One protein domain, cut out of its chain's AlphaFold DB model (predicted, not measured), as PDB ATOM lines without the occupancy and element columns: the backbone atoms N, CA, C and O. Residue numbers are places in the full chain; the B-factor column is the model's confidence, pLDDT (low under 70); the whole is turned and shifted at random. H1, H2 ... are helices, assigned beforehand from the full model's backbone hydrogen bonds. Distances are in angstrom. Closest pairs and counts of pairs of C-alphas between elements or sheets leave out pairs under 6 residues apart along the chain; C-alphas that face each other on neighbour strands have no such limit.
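Overview. This is residues 2 to 48 of the 95 residues of a protein of Rotaria sp. Silwood2 (UniProt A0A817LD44). Four short helices are set round a small middle as a ring, in the order H1, H3, H2, H4 and back to H1, and each comes near the next without clearly touching it. H1 and H3 lie roughly side by side and run opposite ways, while H4 stands about perpendicular to H1 near the end where H1 begins, and the one-turn helix H2 lies between H3 and H4 in the ring. The printed part has 47 residues with four named helices, H1, H2, H3 and H4 along the chain, and no named strand; the class is all helix. The whole is compact, with a radius of gyration of the C-alphas of 9.9 A, and rounded, with spans of 27 by 19 by 16 A.

Arrangement. H1, residues 2 to 11, and H3, residues 30 to 35, are close but not clearly touching; their closest C-alphas, those of Leu 5 and Tyr 32, are 6.6 A apart. They stand at a shallow tilt of 20 degrees and run opposite ways. H4, residues 38 to 47, is also close to H1 but not clearly touching it, with the closest C-alphas, those of Phe 2 and Phe 41, 7.0 A apart. The lines of H1 and H4 are about perpendicular, at 77 degrees. H2, residues 19 to 22, is close to H3 but not clearly touching it; the closest C-alphas are those of Leu 22 and Tyr 32, 6.8 A apart. H2 and H4 are close but not clearly touching, with the C-alphas of Leu 19 and Leu 38 closest at 7.4 A. H1 and H2 are only just apart, their closest C-alphas being 8.3 A from each other. H3 and H4 meet only through their link. In H1, H3 and H4 every O i to N i+4 pair is within hydrogen-bond range; H2, with four residues, is too short for such a pair, and its one O i to N i+3 pair is not within range.

Along the chain. H1 begins at C-alpha 2, at (5.488, -8.260, 17.875), and is 14.5 A from first to last C-alpha. H4 is 14.3 A long and ends at C-alpha 47, at (-0.892, -7.716, 28.589). H3, from Pro 30 at (13.077, 2.110, 10.675) to Thr 35, is 8.4 A long, and H2, from Leu 19 to Leu 22, is 4.9 A long.

Size, cuts and confidence. The two C-alphas farthest apart, those of Ser 26 and Leu 48, are 28.7 A apart, while the first and last printed C-alphas, those of Phe 2 and Leu 48, are 10.6 A apart. The printed part has no cut. The link from H3 to H4 is tight, and those from H1 to H2 and from H2 to H3 are short. The mean pLDDT of the printed part is 94.4, and no printed residue is under 70.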
ATOM      1  N   PHE A   2       4.868  -8.426  16.539       97.06
ATOM      2  CA  PHE A   2       5.488  -8.260  17.875       97.06
ATOM      3  C   PHE A   2       6.723  -9.144  18.131       97.06
ATOM      4  O   PHE A   2       7.785  -8.620  18.445       97.06
ATOM      5  N   LEU A   3       6.613 -10.463  17.918       96.81
ATOM      6  CA  LEU A   3       7.750 -11.384  18.072       96.81
ATOM      7  C   LEU A   3       8.922 -11.035  17.142       96.81
ATOM      8  O   LEU A   3      10.070 -11.183  17.530       96.81
ATOM      9  N   GLY A   4       8.635 -10.521  15.941       96.62
ATOM     10  CA  GLY A   4       9.669 -10.083  15.002       96.62
ATOM     11  C   GLY A   4      10.497  -8.919  15.548       96.62
ATOM     12  O   GLY A   4      11.709  -8.919  15.389       96.62
ATOM     13  N   LEU A   5       9.868  -7.983  16.264       96.19
ATOM     14  CA  LEU A   5      10.580  -6.886  16.926       96.19
ATOM     15  C   LEU A   5      11.425  -7.366  18.115       96.19
ATOM     16  O   LEU A   5      12.508  -6.838  18.331       96.19
ATOM     17  N   LEU A   6      10.971  -8.386  18.854       95.56
ATOM     18  CA  LEU A   6      11.779  -9.006  19.915       95.56
ATOM     19  C   LEU A   6      13.009  -9.728  19.347       95.56
ATOM     20  O   LEU A   6      14.102  -9.589  19.888       95.56
ATOM     21  N   ILE A   7      12.839 -10.463  18.245       95.88
ATOM     22  CA  ILE A   7      13.947 -11.128  17.545       95.88
ATOM     23  C   ILE A   7      14.934 -10.086  17.013       95.88
ATOM     24  O   ILE A   7      16.138 -10.254  17.184       95.88
ATOM     25  N   GLN A   8      14.433  -8.992  16.431       94.25
ATOM     26  CA  GLN A   8      15.267  -7.892  15.946       94.25
ATOM     27  C   GLN A   8      16.098  -7.268  17.076       94.25
ATOM     28  O   GLN A   8      17.310  -7.141  16.933       94.25
ATOM     29  N   ALA A   9      15.476  -6.955  18.216       94.31
ATOM     30  CA  ALA A   9      16.177  -6.401  19.374       94.31
ATOM     31  C   ALA A   9      17.253  -7.356  19.920       94.31
ATOM     32  O   ALA A   9      18.333  -6.916  20.312       94.31
ATOM     33  N   GLY A  10      16.985  -8.667  19.909       94.31
ATOM     34  CA  GLY A  10      17.971  -9.688  20.273       94.31
ATOM     35  C   GLY A  10      19.148  -9.750  19.295       94.31
ATOM     36  O   GLY A  10      20.297  -9.771  19.727       94.31
ATOM     37  N   ALA A  11      18.873  -9.715  17.988       94.19
ATOM     38  CA  ALA A  11      19.898  -9.713  16.941       94.19
ATOM     39  C   ALA A  11      20.794  -8.461  16.975       94.19
ATOM     40  O   ALA A  11      21.941  -8.504  16.537       94.19
ATOM     41  N   GLU A  12      20.281  -7.351  17.502       92.44
ATOM     42  CA  GLU A  12      21.009  -6.091  17.679       92.44
ATOM     43  C   GLU A  12      21.748  -5.989  19.017       92.44
ATOM     44  O   GLU A  12      22.422  -4.993  19.264       92.44
ATOM     45  N   PHE A  13      21.634  -7.002  19.883       91.88
ATOM     46  CA  PHE A  13      22.143  -6.964  21.256       91.88
ATOM     47  C   PHE A  13      21.582  -5.786  22.074       91.88
ATOM     48  O   PHE A  13      22.172  -5.374  23.070       91.88
ATOM     49  N   SER A  14      20.391  -5.294  21.733       90.94
ATOM     50  CA  SER A  14      19.755  -4.113  22.333       90.94
ATOM     51  C   SER A  14      19.064  -4.373  23.677       90.94
ATOM     52  O   SER A  14      18.200  -3.611  24.101       90.94
ATOM     53  N   HIS A  15      19.438  -5.438  24.381       82.50
ATOM     54  CA  HIS A  15      18.827  -5.864  25.645       82.50
ATOM     55  C   HIS A  15      18.941  -4.839  26.791       82.50
ATOM     56  O   HIS A  15      18.144  -4.882  27.725       82.50
ATOM     57  N   HIS A  16      19.893  -3.906  26.713       86.88
ATOM     58  CA  HIS A  16      20.052  -2.807  27.672       86.88
ATOM     59  C   HIS A  16      19.456  -1.473  27.200       86.88
ATOM     60  O   HIS A  16      19.453  -0.509  27.960       86.88
ATOM     61  N   GLN A  17      18.969  -1.397  25.957       92.00
ATOM     62  CA  GLN A  17      18.384  -0.172  25.419       92.00
ATOM     63  C   GLN A  17      16.943  -0.009  25.893       92.00
ATOM     64  O   GLN A  17      16.169  -0.964  25.987       92.00
ATOM     65  N   SER A  18      16.558   1.232  26.171       94.69
ATOM     66  CA  SER A  18      15.181   1.539  26.528       94.69
ATOM     67  C   SER A  18      14.260   1.421  25.309       94.69
ATOM     68  O   SER A  18      14.646   1.676  24.167       94.69
ATOM     69  N   LEU A  19      12.980   1.118  25.545       94.50
ATOM     70  CA  LEU A  19      11.991   1.087  24.460       94.50
ATOM     71  C   LEU A  19      11.813   2.451  23.775       94.50
ATOM     72  O   LEU A  19      11.364   2.497  22.638       94.50
ATOM     73  N   ILE A  20      12.115   3.555  24.468       95.25
ATOM     74  CA  ILE A  20      12.045   4.901  23.884       95.25
ATOM     75  C   ILE A  20      13.150   5.063  22.841       95.25
ATOM     76  O   ILE A  20      12.867   5.518  21.740       95.25
ATOM     77  N   GLU A  21      14.372   4.625  23.149       94.50
ATOM     78  CA  GLU A  21      15.499   4.659  22.209       94.50
ATOM     79  C   GLU A  21      15.270   3.734  21.011       94.50
ATOM     80  O   GLU A  21      15.530   4.126  19.876       94.50
ATOM     81  N   LEU A  22      14.706   2.541  21.235       94.94
ATOM     82  CA  LEU A  22      14.357   1.609  20.155       94.94
ATOM     83  C   LEU A  22      13.264   2.136  19.214       94.94
ATOM     84  O   LEU A  22      13.139   1.645  18.097       94.94
ATOM     85  N   TRP A  23      12.476   3.122  19.647       96.25
ATOM     86  CA  TRP A  23      11.441   3.763  18.831       96.25
ATOM     87  C   TRP A  23      11.800   5.186  18.391       96.25
ATOM     88  O   TRP A  23      10.958   5.866  17.801       96.25
ATOM     89  N   ASP A  24      13.027   5.642  18.653       94.62
ATOM     90  CA  ASP A  24      13.487   6.958  18.223       94.62
ATOM     91  C   ASP A  24      13.649   7.006  16.698       94.62
ATOM     92  O   ASP A  24      14.472   6.303  16.124       94.62
ATOM     93  N   ILE A  25      12.896   7.877  16.031       92.31
ATOM     94  CA  ILE A  25      12.866   7.958  14.561       92.31
ATOM     95  C   ILE A  25      14.245   8.291  13.964       92.31
ATOM     96  O   ILE A  25      14.541   7.880  12.844       92.31
ATOM     97  N   SER A  26      15.085   9.032  14.692       91.69
ATOM     98  CA  SER A  26      16.379   9.508  14.196       91.69
ATOM     99  C   SER A  26      17.528   8.527  14.434       91.69
ATOM    100  O   SER A  26      18.505   8.538  13.687       91.69
ATOM    101  N   ARG A  27      17.425   7.689  15.470       85.88
ATOM    102  CA  ARG A  27      18.511   6.820  15.952       85.88
ATOM    103  C   ARG A  27      18.201   5.333  15.827       85.88
ATOM    104  O   ARG A  27      19.133   4.535  15.748       85.88
ATOM    105  N   SER A  28      16.926   4.947  15.832       88.94
ATOM    106  CA  SER A  28      16.515   3.550  15.740       88.94
ATOM    107  C   SER A  28      16.474   3.078  14.294       88.94
ATOM    108  O   SER A  28      16.330   3.854  13.346       88.94
ATOM    109  N   ARG A  29      16.502   1.757  14.102       89.06
ATOM    110  CA  ARG A  29      16.174   1.204  12.788       89.06
ATOM    111  C   ARG A  29      14.726   1.543  12.418       89.06
ATOM    112  O   ARG A  29      13.853   1.441  13.289       89.06
ATOM    113  N   PRO A  30      14.437   1.830  11.134       92.62
ATOM    114  CA  PRO A  30      13.077   2.110  10.675       92.62
ATOM    115  C   PRO A  30      12.068   1.010  11.014       92.62
ATOM    116  O   PRO A  30      10.890   1.276  11.229       92.62
ATOM    117  N   MET A  31      12.538  -0.237  11.113       93.81
ATOM    118  CA  MET A  31      11.703  -1.410  11.349       93.81
ATOM    119  C   MET A  31      10.835  -1.307  12.611       93.81
ATOM    120  O   MET A  31       9.691  -1.755  12.572       93.81
ATOM    121  N   TYR A  32      11.321  -0.703  13.701       95.38
ATOM    122  CA  TYR A  32      10.562  -0.609  14.955       95.38
ATOM    123  C   TYR A  32       9.289   0.227  14.795       95.38
ATOM    124  O   TYR A  32       8.181  -0.283  14.991       95.38
ATOM    125  N   HIS A  33       9.431   1.483  14.360       93.50
ATOM    126  CA  HIS A  33       8.301   2.397  14.196       93.50
ATOM    127  C   HIS A  33       7.482   2.129  12.925       93.50
ATOM    128  O   HIS A  33       6.280   2.387  12.923       93.50
ATOM    129  N   ALA A  34       8.080   1.549  11.876       95.62
ATOM    130  CA  ALA A  34       7.348   1.110  10.685       95.62
ATOM    131  C   ALA A  34       6.456  -0.116  10.954       95.62
ATOM    132  O   ALA A  34       5.454  -0.308  10.270       95.62
ATOM    133  N   THR A  35       6.795  -0.951  11.946       97.19
ATOM    134  CA  THR A  35       6.019  -2.160  12.270       97.19
ATOM    135  C   THR A  35       4.829  -1.866  13.186       97.19
ATOM    136  O   THR A  35       3.745  -2.412  12.974       97.19
ATOM    137  N   MET A  36       5.016  -1.068  14.244       97.50
ATOM    138  CA  MET A  36       3.935  -0.620  15.136       97.50
ATOM    139  C   MET A  36       4.371   0.570  15.997       97.50
ATOM    140  O   MET A  36       5.560   0.803  16.190       97.50
ATOM    141  N   SER A  37       3.414   1.290  16.587       97.19
ATOM    142  CA  SER A  37       3.725   2.361  17.541       97.19
ATOM    143  C   SER A  37       4.340   1.828  18.842       97.19
ATOM    144  O   SER A  37       4.054   0.704  19.276       97.19
ATOM    145  N   LEU A  38       5.129   2.675  19.513       97.19
ATOM    146  CA  LEU A  38       5.709   2.384  20.828       97.19
ATOM    147  C   LEU A  38       4.628   2.007  21.849       97.19
ATOM    148  O   LEU A  38       4.782   1.066  22.625       97.19
ATOM    149  N   GLU A  39       3.510   2.731  21.839       98.00
ATOM    150  CA  GLU A  39       2.384   2.478  22.735       98.00
ATOM    151  C   GLU A  39       1.757   1.101  22.485       98.00
ATOM    152  O   GLU A  39       1.509   0.346  23.428       98.00
ATOM    153  N   ARG A  40       1.568   0.722  21.213       97.75
ATOM    154  CA  ARG A  40       1.051  -0.602  20.859       97.75
ATOM    155  C   ARG A  40       1.978  -1.705  21.359       97.75
ATOM    156  O   ARG A  40       1.486  -2.676  21.935       97.75
ATOM    157  N   PHE A  41       3.289  -1.549  21.177       97.69
ATOM    158  CA  PHE A  41       4.278  -2.510  21.660       97.69
ATOM    159  C   PHE A  41       4.255  -2.634  23.192       97.69
ATOM    160  O   PHE A  41       4.156  -3.746  23.710       97.69
ATOM    161  N   LYS A  42       4.249  -1.507  23.920       97.62
ATOM    162  CA  LYS A  42       4.141  -1.476  25.393       97.62
ATOM    163  C   LYS A  42       2.880  -2.179  25.897       97.62
ATOM    164  O   LYS A  42       2.948  -2.960  26.845       97.62
ATOM    165  N   ASN A  43       1.741  -1.939  25.249       98.12
ATOM    166  CA  ASN A  43       0.481  -2.587  25.606       98.12
ATOM    167  C   ASN A  43       0.553  -4.104  25.401       98.12
ATOM    168  O   ASN A  43       0.182  -4.860  26.297       98.12
ATOM    169  N   LEU A  44       1.078  -4.565  24.262       97.88
ATOM    170  CA  LEU A  44       1.266  -5.997  24.022       97.88
ATOM    171  C   LEU A  44       2.196  -6.625  25.064       97.88
ATOM    172  O   LEU A  44       1.834  -7.641  25.648       97.88
ATOM    173  N   LEU A  45       3.333  -5.990  25.359       95.50
ATOM    174  CA  LEU A  45       4.288  -6.479  26.355       95.50
ATOM    175  C   LEU A  45       3.651  -6.614  27.750       95.50
ATOM    176  O   LEU A  45       3.837  -7.623  28.423       95.50
ATOM    177  N   ARG A  46       2.845  -5.632  28.175       96.44
ATOM    178  CA  ARG A  46       2.181  -5.623  29.491       96.44
ATOM    179  C   ARG A  46       1.090  -6.691  29.623       96.44
ATOM    180  O   ARG A  46       0.917  -7.290  30.692       96.44
ATOM    181  N   PHE A  47       0.321  -6.898  28.558       96.25
ATOM    182  CA  PHE A  47      -0.892  -7.716  28.589       96.25
ATOM    183  C   PHE A  47      -0.726  -9.114  27.992       96.25
ATOM    184  O   PHE A  47      -1.674  -9.892  28.051       96.25
ATOM    185  N   LEU A  48       0.455  -9.473  27.475       95.19
ATOM    186  CA  LEU A  48       0.730 -10.820  26.978       95.19
ATOM    187  C   LEU A  48       0.499 -11.867  28.080       95.19
ATOM    188  O   LEU A  48       1.004 -11.735  29.198       95.19
TER     189      LEU A  48